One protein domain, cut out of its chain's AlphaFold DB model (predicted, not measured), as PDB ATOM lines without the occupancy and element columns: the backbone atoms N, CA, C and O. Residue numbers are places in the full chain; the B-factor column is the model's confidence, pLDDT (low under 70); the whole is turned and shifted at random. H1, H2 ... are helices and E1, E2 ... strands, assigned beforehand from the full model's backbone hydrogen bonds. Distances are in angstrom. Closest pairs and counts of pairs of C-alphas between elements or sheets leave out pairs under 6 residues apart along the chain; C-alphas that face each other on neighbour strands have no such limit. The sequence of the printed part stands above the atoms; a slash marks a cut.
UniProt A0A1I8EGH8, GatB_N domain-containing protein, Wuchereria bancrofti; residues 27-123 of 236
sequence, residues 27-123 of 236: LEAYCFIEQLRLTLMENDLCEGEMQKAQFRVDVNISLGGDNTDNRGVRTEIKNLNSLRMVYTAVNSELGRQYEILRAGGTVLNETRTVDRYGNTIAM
ATOM      1  N   LEU A  27     -26.556  37.433 323.015       96.31
ATOM      2  CA  LEU A  27     -27.699  37.314 322.116       96.31
ATOM      3  C   LEU A  27     -27.263  36.826 320.733       96.31
ATOM      4  O   LEU A  27     -27.865  35.897 320.209       96.31
ATOM      5  N   GLU A  28     -26.191  37.385 320.170       96.31
ATOM      6  CA  GLU A  28     -25.633  36.901 318.903       96.31
ATOM      7  C   GLU A  28     -25.177  35.444 319.004       96.31
ATOM      8  O   GLU A  28     -25.479  34.655 318.112       96.31
ATOM      9  N   ALA A  29     -24.517  35.063 320.104       96.81
ATOM     10  CA  ALA A  29     -24.116  33.679 320.344       96.81
ATOM     11  C   ALA A  29     -25.333  32.745 320.368       96.81
ATOM     12  O   ALA A  29     -25.340  31.717 319.694       96.81
ATOM     13  N   TYR A  30     -26.380  33.122 321.107       95.75
ATOM     14  CA  TYR A  30     -27.641  32.383 321.157       95.75
ATOM     15  C   TYR A  30     -28.241  32.213 319.755       95.75
ATOM     16  O   TYR A  30     -28.493  31.084 319.332       95.75
ATOM     17  N   CYS A  31     -28.412  33.318 319.021       94.31
ATOM     18  CA  CYS A  31     -29.013  33.324 317.690       94.31
ATOM     19  C   CYS A  31     -28.199  32.491 316.696       94.31
ATOM     20  O   CYS A  31     -28.770  31.691 315.960       94.31
ATOM     21  N   PHE A  32     -26.872  32.632 316.692       96.06
ATOM     22  CA  PHE A  32     -25.991  31.867 315.812       96.06
ATOM     23  C   PHE A  32     -26.133  30.362 316.052       96.06
ATOM     24  O   PHE A  32     -26.331  29.595 315.109       96.06
ATOM     25  N   ILE A  33     -26.067  29.935 317.316       96.25
ATOM     26  CA  ILE A  33     -26.154  28.515 317.662       96.25
ATOM     27  C   ILE A  33     -27.543  27.969 317.322       96.25
ATOM     28  O   ILE A  33     -27.644  26.863 316.795       96.25
ATOM     29  N   GLU A  34     -28.610  28.725 317.589       94.62
ATOM     30  CA  GLU A  34     -29.973  28.323 317.238       94.62
ATOM     31  C   GLU A  34     -30.140  28.151 315.722       94.62
ATOM     32  O   GLU A  34     -30.620  27.109 315.276       94.62
ATOM     33  N   GLN A  35     -29.677  29.117 314.926       94.06
ATOM     34  CA  GLN A  35     -29.747  29.056 313.464       94.06
ATOM     35  C   GLN A  35     -28.915  27.903 312.895       94.06
ATOM     36  O   GLN A  35     -29.393  27.175 312.023       94.06
ATOM     37  N   LEU A  36     -27.701  27.688 313.410       95.62
ATOM     38  CA  LEU A  36     -26.861  26.554 313.026       95.62
ATOM     39  C   LEU A  36     -27.562  25.230 313.343       95.62
ATOM     40  O   LEU A  36     -27.675  24.367 312.476       95.62
ATOM     41  N   ARG A  37     -28.095  25.088 314.560       95.12
ATOM     42  CA  ARG A  37     -28.826  23.896 315.006       95.12
ATOM     43  C   ARG A  37     -30.027  23.603 314.105       95.12
ATOM     44  O   ARG A  37     -30.163  22.476 313.642       95.12
ATOM     45  N   LEU A  38     -30.858  24.608 313.815       93.81
ATOM     46  CA  LEU A  38     -32.010  24.472 312.917       93.81
ATOM     47  C   LEU A  38     -31.586  24.113 311.488       93.81
ATOM     48  O   LEU A  38     -32.235  23.293 310.847       93.81
ATOM     49  N   THR A  39     -30.473  24.668 311.004       94.12
ATOM     50  CA  THR A  39     -29.937  24.362 309.669       94.12
ATOM     51  C   THR A  39     -29.479  22.911 309.557       94.12
ATOM     52  O   THR A  39     -29.810  22.237 308.581       94.12
ATOM     53  N   LEU A  40     -28.752  22.408 310.560       94.62
ATOM     54  CA  LEU A  40     -28.318  21.010 310.588       94.62
ATOM     55  C   LEU A  40     -29.505  20.048 310.724       94.62
ATOM     56  O   LEU A  40     -29.483  18.981 310.117       94.62
ATOM     57  N   MET A  41     -30.527  20.421 311.499       92.31
ATOM     58  CA  MET A  41     -31.743  19.619 311.655       92.31
ATOM     59  C   MET A  41     -32.574  19.552 310.374       92.31
ATOM     60  O   MET A  41     -33.063  18.481 310.043       92.31
ATOM     61  N   GLU A  42     -32.727  20.662 309.646       91.38
ATOM     62  CA  GLU A  42     -33.488  20.678 308.385       91.38
ATOM     63  C   GLU A  42     -32.836  19.805 307.307       91.38
ATOM     64  O   GLU A  42     -33.520  19.253 306.454       91.38
ATOM     65  N   ASN A  43     -31.511  19.669 307.356       92.50
ATOM     66  CA  ASN A  43     -30.738  18.849 306.428       92.50
ATOM     67  C   ASN A  43     -30.459  17.433 306.971       92.50
ATOM     68  O   ASN A  43     -29.568  16.756 306.465       92.50
ATOM     69  N   ASP A  44     -31.172  17.004 308.022       91.56
ATOM     70  CA  ASP A  44     -31.057  15.679 308.653       91.56
ATOM     71  C   ASP A  44     -29.616  15.281 309.061       91.56
ATOM     72  O   ASP A  44     -29.271  14.102 309.153       91.56
ATOM     73  N   LEU A  45     -28.757  16.264 309.362       92.81
ATOM     74  CA  LEU A  45     -27.368  16.031 309.785       92.81
ATOM     75  C   LEU A  45     -27.265  15.702 311.279       92.81
ATOM     76  O   LEU A  45     -26.347  15.004 311.709       92.81
ATOM     77  N   CYS A  46     -28.190  16.222 312.090       92.31
ATOM     78  CA  CYS A  46     -28.324  15.870 313.502       92.31
ATOM     79  C   CYS A  46     -29.742  16.158 314.014       92.31
ATOM     80  O   CYS A  46     -30.434  17.030 313.501       92.31
ATOM     81  N   GLU A  47     -30.157  15.486 315.089       90.81
ATOM     82  CA  GLU A  47     -31.432  15.763 315.777       90.81
ATOM     83  C   GLU A  47     -31.396  17.057 316.621       90.81
ATOM     84  O   GLU A  47     -32.434  17.561 317.049       90.81
ATOM     85  N   GLY A  48     -30.204  17.617 316.862       91.00
ATOM     86  CA  GLY A  48     -30.035  18.906 317.532       91.00
ATOM     87  C   GLY A  48     -30.384  18.920 319.027       91.00
ATOM     88  O   GLY A  48     -30.529  20.008 319.590       91.00
ATOM     89  N   GLU A  49     -30.528  17.767 319.694       90.94
ATOM     90  CA  GLU A  49     -30.843  17.725 321.126       90.94
ATOM     91  C   GLU A  49     -29.590  17.902 321.999       90.94
ATOM     92  O   GLU A  49     -28.770  16.993 322.185       90.94
ATOM     93  N   MET A  50     -29.468  19.079 322.618       92.12
ATOM     94  CA  MET A  50     -28.343  19.396 323.507       92.12
ATOM     95  C   MET A  50     -28.341  18.549 324.789       92.12
ATOM     96  O   MET A  50     -27.283  18.140 325.256       92.12
ATOM     97  N   GLN A  51     -29.516  18.203 325.330       86.94
ATOM     98  CA  GLN A  51     -29.636  17.410 326.566       86.94
ATOM     99  C   GLN A  51     -29.157  15.961 326.400       86.94
ATOM    100  O   GLN A  51     -28.597  15.384 327.328       86.94
ATOM    101  N   LYS A  52     -29.321  15.383 325.201       88.81
ATOM    102  CA  LYS A  52     -28.744  14.079 324.825       88.81
ATOM    103  C   LYS A  52     -27.284  14.197 324.368       88.81
ATOM    104  O   LYS A  52     -26.668  13.220 323.936       88.81
ATOM    105  N   ALA A  53     -26.719  15.402 324.452       88.75
ATOM    106  CA  ALA A  53     -25.390  15.750 323.987       88.75
ATOM    107  C   ALA A  53     -25.157  15.399 322.505       88.75
ATOM    108  O   ALA A  53     -24.033  15.048 322.146       88.75
ATOM    109  N   GLN A  54     -26.197  15.467 321.666       91.69
ATOM    110  CA  GLN A  54     -26.085  15.332 320.205       91.69
ATOM    111  C   GLN A  54     -25.538  16.611 319.566       91.69
ATOM    112  O   GLN A  54     -24.866  16.553 318.546       91.69
ATOM    113  N   PHE A  55     -25.791  17.754 320.204       94.75
ATOM    114  CA  PHE A  55     -25.263  19.055 319.820       94.75
ATOM    115  C   PHE A  55     -24.579  19.676 321.041       94.75
ATOM    116  O   PHE A  55     -25.220  19.887 322.072       94.75
ATOM    117  N   ARG A  56     -23.267  19.902 320.957       94.75
ATOM    118  CA  ARG A  56     -22.439  20.393 322.068       94.75
ATOM    119  C   ARG A  56     -21.838  21.735 321.702       94.75
ATOM    120  O   ARG A  56     -21.468  21.943 320.552       94.75
ATOM    121  N   VAL A  57     -21.729  22.612 322.692       95.56
ATOM    122  CA  VAL A  57     -21.147  23.940 322.522       95.56
ATOM    123  C   VAL A  57     -20.202  24.214 323.677       95.56
ATOM    124  O   VAL A  57     -20.616  24.176 324.837       95.56
ATOM    125  N   ASP A  58     -18.966  24.546 323.330       95.19
ATOM    126  CA  ASP A  58     -18.018  25.203 324.218       95.19
ATOM    127  C   ASP A  58     -17.895  26.665 323.768       95.19
ATOM    128  O   ASP A  58     -17.839  26.960 322.572       95.19
ATOM    129  N   VAL A  59     -17.890  27.596 324.719       96.00
ATOM    130  CA  VAL A  59     -17.854  29.038 324.436       96.00
ATOM    131  C   VAL A  59     -16.484  29.587 324.784       96.00
ATOM    132  O   VAL A  59     -16.013  29.426 325.905       96.00
ATOM    133  N   ASN A  60     -15.861  30.289 323.843       95.38
ATOM    134  CA  ASN A  60     -14.615  31.011 324.068       95.38
ATOM    135  C   ASN A  60     -14.908  32.508 324.085       95.38
ATOM    136  O   ASN A  60     -15.487  33.028 323.134       95.38
ATOM    137  N   ILE A  61     -14.516  33.190 325.157       94.62
ATOM    138  CA  ILE A  61     -14.871  34.590 325.377       94.62
ATOM    139  C   ILE A  61     -13.717  35.374 325.989       94.62
ATOM    140  O   ILE A  61     -12.999  34.895 326.865       94.62
ATOM    141  N   SER A  62     -13.558  36.603 325.524       93.38
ATOM    142  CA  SER A  62     -12.570  37.558 326.009       93.38
ATOM    143  C   SER A  62     -13.164  38.955 325.933       93.38
ATOM    144  O   SER A  62     -13.733  39.313 324.902       93.38
ATOM    145  N   LEU A  63     -12.988  39.749 326.979       91.44
ATOM    146  CA  LEU A  63     -13.337  41.162 326.994       91.44
ATOM    147  C   LEU A  63     -12.119  41.986 326.549       91.44
ATOM    148  O   LEU A  63     -11.069  41.934 327.185       91.44
ATOM    149  N   GLY A  64     -12.241  42.716 325.442       83.62
ATOM    150  CA  GLY A  64     -11.167  43.522 324.854       83.62
ATOM    151  C   GLY A  64     -11.719  44.616 323.942       83.62
ATOM    152  O   GLY A  64     -12.933  44.783 323.853       83.62
ATOM    153  N   GLY A  65     -10.833  45.370 323.292       69.75
ATOM    154  CA  GLY A  65     -11.240  46.383 322.313       69.75
ATOM    155  C   GLY A  65     -11.668  45.767 320.977       69.75
ATOM    156  O   GLY A  65     -11.310  44.631 320.673       69.75
ATOM    157  N   ASP A  66     -12.377  46.544 320.156       63.81
ATOM    158  CA  ASP A  66     -12.942  46.088 318.871       63.81
ATOM    159  C   ASP A  66     -11.882  45.658 317.835       63.81
ATOM    160  O   ASP A  66     -12.178  44.916 316.897       63.81
ATOM    161  N   ASN A  67     -10.628  46.089 318.003       64.75
ATOM    162  CA  ASN A  67      -9.532  45.736 317.102       64.75
ATOM    163  C   ASN A  67      -8.911  44.381 317.464       64.75
ATOM    164  O   ASN A  67      -8.665  44.078 318.632       64.75
ATOM    165  N   THR A  68      -8.561  43.596 316.442       62.84
ATOM    166  CA  THR A  68      -7.946  42.262 316.578       62.84
ATOM    167  C   THR A  68      -6.690  42.247 317.442       62.84
ATOM    168  O   THR A  68      -6.462  41.270 318.153       62.84
ATOM    169  N   ASP A  69      -5.923  43.337 317.423       65.69
ATOM    170  CA  ASP A  69      -4.662  43.481 318.156       65.69
ATOM    171  C   ASP A  69      -4.861  43.756 319.655       65.69
ATOM    172  O   ASP A  69      -3.897  43.759 320.414       65.69
ATOM    173  N   ASN A  70      -6.105  43.982 320.093       70.75
ATOM    174  CA  ASN A  70      -6.432  44.387 321.460       70.75
ATOM    175  C   ASN A  70      -7.469  43.467 322.128       70.75
ATOM    176  O   ASN A  70      -8.250  43.898 322.984       70.75
ATOM    177  N   ARG A  71      -7.501  42.191 321.719       80.31
ATOM    178  CA  ARG A  71      -8.337  41.168 322.359       80.31
ATOM    179  C   ARG A  71      -7.808  40.834 323.750       80.31
ATOM    180  O   ARG A  71      -6.608  40.665 323.949       80.31
ATOM    181  N   GLY A  72      -8.729  40.716 324.703       87.00
ATOM    182  CA  GLY A  72      -8.403  40.323 326.069       87.00
ATOM    183  C   GLY A  72      -8.000  38.856 326.196       87.00
ATOM    184  O   GLY A  72      -7.998  38.080 325.239       87.00
ATOM    185  N   VAL A  73      -7.703  38.459 327.430       90.62
ATOM    186  CA  VAL A  73      -7.380  37.069 327.759       90.62
ATOM    187  C   VAL A  73      -8.626  36.192 327.597       90.62
ATOM    188  O   VAL A  73      -9.712  36.535 328.059       90.62
ATOM    189  N   ARG A  74      -8.463  35.054 326.915       92.31
ATOM    190  CA  ARG A  74      -9.543  34.107 326.624       92.31
ATOM    191  C   ARG A  74      -9.891  33.257 327.847       92.31
ATOM    192  O   ARG A  74      -9.023  32.571 328.378       92.31
ATOM    193  N   THR A  75     -11.177  33.194 328.170       93.38
ATOM    194  CA  THR A  75     -11.788  32.164 329.016       93.38
ATOM    195  C   THR A  75     -12.550  31.171 328.140       93.38
ATOM    196  O   THR A  75     -13.288  31.565 327.237       93.38
ATOM    197  N   GLU A  76     -12.407  29.879 328.421       94.50
ATOM    198  CA  GLU A  76     -13.162  28.801 327.769       94.50
ATOM    199  C   GLU A  76     -14.225  28.262 328.738       94.50
ATOM    200  O   GLU A  76     -13.888  27.780 329.815       94.50
ATOM    201  N   ILE A  77     -15.506  28.322 328.380       95.00
ATOM    202  CA  ILE A  77     -16.621  27.798 329.176       95.00
ATOM    203  C   ILE A  77     -17.098  26.482 328.558       95.00
ATOM    204  O   ILE A  77     -17.508  26.458 327.397       95.00
ATOM    205  N   LYS A  78     -17.085  25.402 329.344       92.94
ATOM    206  CA  LYS A  78     -17.499  24.053 328.923       92.94
ATOM    207  C   LYS A  78     -18.813  23.605 329.554       92.94
ATOM    208  O   LYS A  78     -19.289  24.193 330.525       92.94
ATOM    209  N   ASN A  79     -19.343  22.495 329.036       89.06
ATOM    210  CA  ASN A  79     -20.509  21.768 329.563       89.06
ATOM    211  C   ASN A  79     -21.827  22.564 329.511       89.06
ATOM    212  O   ASN A  79     -22.655  22.493 330.423       89.06
ATOM    213  N   LEU A  80     -22.036  23.320 328.433       92.50
ATOM    214  CA  LEU A  80     -23.254  24.095 328.213       92.50
ATOM    215  C   LEU A  80     -24.333  23.212 327.568       92.50
ATOM    216  O   LEU A  80     -24.277  22.892 326.383       92.50
ATOM    217  N   ASN A  81     -25.339  22.823 328.353       90.75
ATOM    218  CA  ASN A  81     -26.340  21.824 327.942       90.75
ATOM    219  C   ASN A  81     -27.627  22.418 327.336       90.75
ATOM    220  O   ASN A  81     -28.569  21.685 327.034       90.75
ATOM    221  N   SER A  82     -27.716  23.744 327.198       92.50
ATOM    222  CA  SER A  82     -28.850  24.416 326.548       92.50
ATOM    223  C   SER A  82     -28.461  25.793 326.016       92.50
ATOM    224  O   SER A  82     -27.555  26.431 326.551       92.50
ATOM    225  N   LEU A  83     -29.203  26.293 325.024       93.00
ATOM    226  CA  LEU A  83     -29.035  27.654 324.496       93.00
ATOM    227  C   LEU A  83     -29.209  28.726 325.581       93.00
ATOM    228  O   LEU A  83     -28.440  29.680 325.654       93.00
ATOM    229  N   ARG A  84     -30.176  28.539 326.490       93.00
ATOM    230  CA  ARG A  84     -30.363  29.430 327.644       93.00
ATOM    231  C   ARG A  84     -29.123  29.465 328.535       93.00
ATOM    232  O   ARG A  84     -28.729  30.532 328.987       93.00
ATOM    233  N   MET A  85     -28.506  28.308 328.773       94.12
ATOM    234  CA  MET A  85     -27.280  28.214 329.565       94.12
ATOM    235  C   MET A  85     -26.117  28.920 328.873       94.12
ATOM    236  O   MET A  85     -25.379  29.616 329.554       94.12
ATOM    237  N   VAL A  86     -25.998  28.819 327.543       95.19
ATOM    238  CA  VAL A  86     -25.024  29.603 326.764       95.19
ATOM    239  C   VAL A  86     -25.239  31.102 326.985       95.19
ATOM    240  O   VAL A  86     -24.311  31.795 327.394       95.19
ATOM    241  N   TYR A  87     -26.466  31.590 326.789       96.25
ATOM    242  CA  TYR A  87     -26.797  33.007 326.962       96.25
ATOM    243  C   TYR A  87     -26.453  33.518 328.370       96.25
ATOM    244  O   TYR A  87     -25.803  34.552 328.531       96.25
ATOM    245  N   THR A  88     -26.856  32.779 329.408       95.75
ATOM    246  CA  THR A  88     -26.567  33.148 330.799       95.75
ATOM    247  C   THR A  88     -25.071  33.084 331.108       95.75
ATOM    248  O   THR A  88     -24.552  33.999 331.740       95.75
ATOM    249  N   ALA A  89     -24.368  32.055 330.630       95.38
ATOM    250  CA  ALA A  89     -22.940  31.875 330.865       95.38
ATOM    251  C   ALA A  89     -22.104  32.992 330.242       95.38
ATOM    252  O   ALA A  89     -21.220  33.526 330.904       95.38
ATOM    253  N   VAL A  90     -22.413  33.377 328.998       96.00
ATOM    254  CA  VAL A  90     -21.734  34.481 328.305       96.00
ATOM    255  C   VAL A  90     -21.910  35.782 329.087       96.00
ATOM    256  O   VAL A  90     -20.925  36.444 329.391       96.00
ATOM    257  N   ASN A  91     -23.140  36.128 329.476       96.44
ATOM    258  CA  ASN A  91     -23.395  37.356 330.237       96.44
ATOM    259  C   ASN A  91     -22.733  37.345 331.622       96.44
ATOM    260  O   ASN A  91     -22.162  38.352 332.037       96.44
ATOM    261  N   SER A  92     -22.785  36.211 332.327       95.69
ATOM    262  CA  SER A  92     -22.107  36.048 333.618       95.69
ATOM    263  C   SER A  92     -20.597  36.248 333.478       95.69
ATOM    264  O   SER A  92     -19.982  36.962 334.268       95.69
ATOM    265  N   GLU A  93     -20.007  35.667 332.436       96.19
ATOM    266  CA  GLU A  93     -18.578  35.743 332.177       96.19
ATOM    267  C   GLU A  93     -18.117  37.140 331.763       96.19
ATOM    268  O   GLU A  93     -17.099  37.614 332.268       96.19
ATOM    269  N   LEU A  94     -18.884  37.826 330.911       94.44
ATOM    270  CA  LEU A  94     -18.636  39.229 330.567       94.44
ATOM    271  C   LEU A  94     -18.649  40.106 331.818       94.44
ATOM    272  O   LEU A  94     -17.718  40.881 332.026       94.44
ATOM    273  N   GLY A  95     -19.659  39.941 332.680       95.00
ATOM    274  CA  GLY A  95     -19.738  40.654 333.953       95.00
ATOM    275  C   GLY A  95     -18.532  40.371 334.849       95.00
ATOM    276  O   GLY A  95     -17.937  41.296 335.397       95.00
ATOM    277  N   ARG A  96     -18.102  39.107 334.944       95.38
ATOM    278  CA  ARG A  96     -16.926  38.725 335.736       95.38
ATOM    279  C   ARG A  96     -15.642  39.373 335.218       95.38
ATOM    280  O   ARG A  96     -14.887  39.936 336.007       95.38
ATOM    281  N   GLN A  97     -15.377  39.274 333.914       95.56
ATOM    282  CA  GLN A  97     -14.184  39.872 333.311       95.56
ATOM    283  C   GLN A  97     -14.203  41.394 333.458       95.56
ATOM    284  O   GLN A  97     -13.181  41.981 333.806       95.56
ATOM    285  N   TYR A  98     -15.370  42.020 333.280       94.88
ATOM    286  CA  TYR A  98     -15.547  43.451 333.487       94.88
ATOM    287  C   TYR A  98     -15.200  43.876 334.918       94.88
ATOM    288  O   TYR A  98     -14.395  44.787 335.087       94.88
ATOM    289  N   GLU A  99     -15.732  43.205 335.946       96.38
ATOM    290  CA  GLU A  99     -15.437  43.555 337.344       96.38
ATOM    291  C   GLU A  99     -13.947  43.384 337.688       96.38
ATOM    292  O   GLU A  99     -13.376  44.238 338.366       96.38
ATOM    293  N   ILE A 100     -13.292  42.332 337.177       94.94
ATOM    294  CA  ILE A 100     -11.847  42.115 337.367       94.94
ATOM    295  C   ILE A 100     -11.042  43.262 336.750       94.94
ATOM    296  O   ILE A 100     -10.198  43.854 337.424       94.94
ATOM    297  N   LEU A 101     -11.307  43.588 335.481       93.25
ATOM    298  CA  LEU A 101     -10.577  44.632 334.761       93.25
ATOM    299  C   LEU A 101     -10.856  46.021 335.347       93.25
ATOM    300  O   LEU A 101      -9.937  46.822 335.510       93.25
ATOM    301  N   ARG A 102     -12.107  46.299 335.736       94.44
ATOM    302  CA  ARG A 102     -12.508  47.556 336.386       94.44
ATOM    303  C   ARG A 102     -11.815  47.751 337.736       94.44
ATOM    304  O   ARG A 102     -11.509  48.885 338.094       94.44
ATOM    305  N   ALA A 103     -11.543  46.673 338.470       96.25
ATOM    306  CA  ALA A 103     -10.780  46.706 339.718       96.25
ATOM    307  C   ALA A 103      -9.251  46.815 339.513       96.25
ATOM    308  O   ALA A 103      -8.508  46.806 340.492       96.25
ATOM    309  N   GLY A 104      -8.769  46.906 338.266       93.75
ATOM    310  CA  GLY A 104      -7.340  46.924 337.937       93.75
ATOM    311  C   GLY A 104      -6.661  45.552 338.023       93.75
ATOM    312  O   GLY A 104      -5.435  45.476 338.031       93.75
ATOM    313  N   GLY A 105      -7.443  44.473 338.117       93.38
ATOM    314  CA  GLY A 105      -6.949  43.102 338.093       93.38
ATOM    315  C   GLY A 105      -6.694  42.589 336.677       93.38
ATOM    316  O   GLY A 105      -6.940  43.267 335.679       93.38
ATOM    317  N   THR A 106      -6.229  41.345 336.585       91.12
ATOM    318  CA  THR A 106      -5.955  40.658 335.318       91.12
ATOM    319  C   THR A 106      -6.831  39.418 335.171       91.12
ATOM    320  O   THR A 106      -7.017  38.640 336.107       91.12
ATOM    321  N   VAL A 107      -7.396  39.228 333.977       92.19
ATOM    322  CA  VAL A 107      -8.123  38.002 333.627       92.19
ATOM    323  C   VAL A 107      -7.106  36.900 333.333       92.19
ATOM    324  O   VAL A 107      -6.170  37.109 332.566       92.19
ATOM    325  N   LEU A 108      -7.287  35.727 333.939       90.38
ATOM    326  CA  LEU A 108      -6.455  34.549 333.694       90.38
ATOM    327  C   LEU A 108      -7.047  33.698 332.564       90.38
ATOM    328  O   LEU A 108      -8.266  33.627 332.410       90.38
ATOM    329  N   ASN A 109      -6.187  33.029 331.793       89.31
ATOM    330  CA  ASN A 109      -6.616  32.057 330.789       89.31
ATOM    331  C   ASN A 109      -6.962  30.744 331.488       89.31
ATOM    332  O   ASN A 109      -6.078  30.004 331.916       89.31
ATOM    333  N   GLU A 110      -8.250  30.472 331.620       89.12
ATOM    334  CA  GLU A 110      -8.756  29.335 332.377       89.12
ATOM    335  C   GLU A 110      -9.928  28.668 331.659       89.12
ATOM    336  O   GLU A 110     -10.628  29.275 330.840       89.12
ATOM    337  N   THR A 111     -10.149  27.397 331.988       90.69
ATOM    338  CA  THR A 111     -11.366  26.696 331.587       90.69
ATOM    339  C   THR A 111     -12.346  26.689 332.752       90.69
ATOM    340  O   THR A 111     -12.019  26.288 333.869       90.69
ATOM    341  N   ARG A 112     -13.571  27.124 332.486       93.50
ATOM    342  CA  ARG A 112     -14.656  27.252 333.456       93.50
ATOM    343  C   ARG A 112     -15.828  26.360 333.067       93.50
ATOM    344  O   ARG A 112     -15.966  25.937 331.922       93.50
ATOM    345  N   THR A 113     -16.687  26.084 334.033       93.56
ATOM    346  CA  THR A 113     -18.018  25.502 333.825       93.56
ATOM    347  C   THR A 113     -19.057  26.449 334.413       93.56
ATOM    348  O   THR A 113     -18.707  27.483 334.979       93.56
ATOM    349  N   VAL A 114     -20.335  26.122 334.279       92.56
ATOM    350  CA  VAL A 114     -21.435  26.936 334.804       92.56
ATOM    351  C   VAL A 114     -22.113  26.198 335.950       92.56
ATOM    352  O   VAL A 114     -22.354  24.991 335.861       92.56
ATOM    353  N   ASP A 115     -22.391  26.909 337.040       90.94
ATOM    354  CA  ASP A 115     -23.145  26.376 338.170       90.94
ATOM    355  C   ASP A 115     -24.664  26.334 337.887       90.94
ATOM    356  O   ASP A 115     -25.161  26.757 336.843       90.94
ATOM    357  N   ARG A 116     -25.446  25.829 338.847       86.12
ATOM    358  CA  ARG A 116     -26.918  25.768 338.743       86.12
ATOM    359  C   ARG A 116     -27.612  27.136 338.697       86.12
ATOM    360  O   ARG A 116     -28.798  27.193 338.384       86.12
ATOM    361  N   TYR A 117     -26.915  28.203 339.076       87.12
ATOM    362  CA  TYR A 117     -27.423  29.573 339.112       87.12
ATOM    363  C   TYR A 117     -27.026  30.369 337.864       87.12
ATOM    364  O   TYR A 117     -27.500  31.487 337.686       87.12
ATOM    365  N   GLY A 118     -26.206  29.787 336.983       84.25
ATOM    366  CA  GLY A 118     -25.718  30.440 335.778       84.25
ATOM    367  C   GLY A 118     -24.391  31.180 335.953       84.25
ATOM    368  O   GLY A 118     -23.969  31.848 335.013       84.25
ATOM    369  N   ASN A 119     -23.722  31.061 337.105       90.25
ATOM    370  CA  ASN A 119     -22.416  31.677 337.324       90.25
ATOM    371  C   ASN A 119     -21.302  30.809 336.749       90.25
ATOM    372  O   ASN A 119     -21.311  29.585 336.921       90.25
ATOM    373  N   THR A 120     -20.300  31.431 336.128       91.12
ATOM    374  CA  THR A 120     -19.100  30.694 335.727       91.12
ATOM    375  C   THR A 120     -18.244  30.368 336.948       91.12
ATOM    376  O   THR A 120     -17.959  31.232 337.778       91.12
ATOM    377  N   ILE A 121     -17.791  29.122 337.054       92.50
ATOM    378  CA  ILE A 121     -16.900  28.622 338.106       92.50
ATOM    379  C   ILE A 121     -15.655  28.007 337.467       92.50
ATOM    380  O   ILE A 121     -15.750  27.323 336.446       92.50
ATOM    381  N   ALA A 122     -14.486  28.255 338.053       91.06
ATOM    382  CA  ALA A 122     -13.235  27.677 337.573       91.06
ATOM    383  C   ALA A 122     -13.295  26.148 337.662       91.06
ATOM    384  O   ALA A 122     -13.695  25.590 338.687       91.06
ATOM    385  N   MET A 123     -12.908  25.469 336.584       83.62
ATOM    386  CA  MET A 123     -12.548  24.057 336.676       83.62
ATOM    387  C   MET A 123     -11.090  23.952 337.134       83.62
ATOM    388  O   MET A 123     -10.404  24.968 337.244       83.62
TER     389      MET A 123
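This is residues 27 to 123 of the 236 residues of the protein "GatB_N domain-containing protein" of Wuchereria bancrofti (UniProt A0A1I8EGH8). A small twisted sheet of four strands has one long helix, H2, packed along one face, while its other face bears no named helix. A second helix, H1, lies off the sheet and overlaps H2 only near their first residues, running the opposite way, which draws the body out lengthwise; in the long loop between E1 and E2, residues 65 to 70 stick out. The printed part has 97 residues, with two named helices and four named strands in the order H1, E1, E2, H2, E3, E4; the sheet runs E1, E2, E3, E4 and is mixed, and the class is mixed, helices and strands. The whole is only just compact, close to loose, with a radius of gyration of the C-alphas of 14.8 A, and elongated, spanning 48 by 32 by 18 A.

H1 is residues 27 to 42, 22.3 A long, and begins with C-alpha 27 at (-27.699, 37.314, 322.116). E1 is residues 57 to 61, 12.7 A, and E2 is residues 75 to 80, 14.0 A. H2, residues 83 to 102, measures 28.5 A and begins with C-alpha 83 at (-29.035, 27.654, 324.496). E3 is residues 111 to 114, 10.6 A, and E4 is residues 120 to 122, 6.8 A, ending with C-alpha 122 at (-13.235, 27.677, 337.573).

The sheet is only just strongly twisted, with C-alphas up to 4.3 A off its best plane. E1 and E2 form an antiparallel hairpin, with N 59 and O 77 2.9 A apart, within hydrogen-bond range. E2 and E3 are parallel at 42 degrees, with N 112 and O 76 at 2.8 A. E3 and E4 form another antiparallel hairpin, with N 121 and O 113 at 2.8 A. E2, H2 and E3 make a strand-helix-strand unit, two parallel neighbour strands with a helix between, and its crossover is left-handed. The domain has two layers, H2 on one face of the sheet at a height over the sheet of 8.2 A. H2 lies over E2 and runs along the strands, at 24 degrees to E2 on the local plane. With residues 27 to 34 alone, H1 touches residues 83 to 87 of H2; the closest C-alphas, of Tyr 30 and Tyr 87, are 5.9 A apart. Their tilt is shallow, 26 degrees, and they run opposite ways. H1 is not on the sheet. In H1 and H2 every O i to N i+4 pair is within hydrogen-bond range.

The two C-alphas farthest apart, of Asp 44 and Gly 104, are 49.0 A from each other. The printed part has no cut. The links H1 to E1, 14 residues, and E1 to E2, 13 residues, are long. The mean pLDDT of the printed part is 91.1; residues 65 to 69 are under 70.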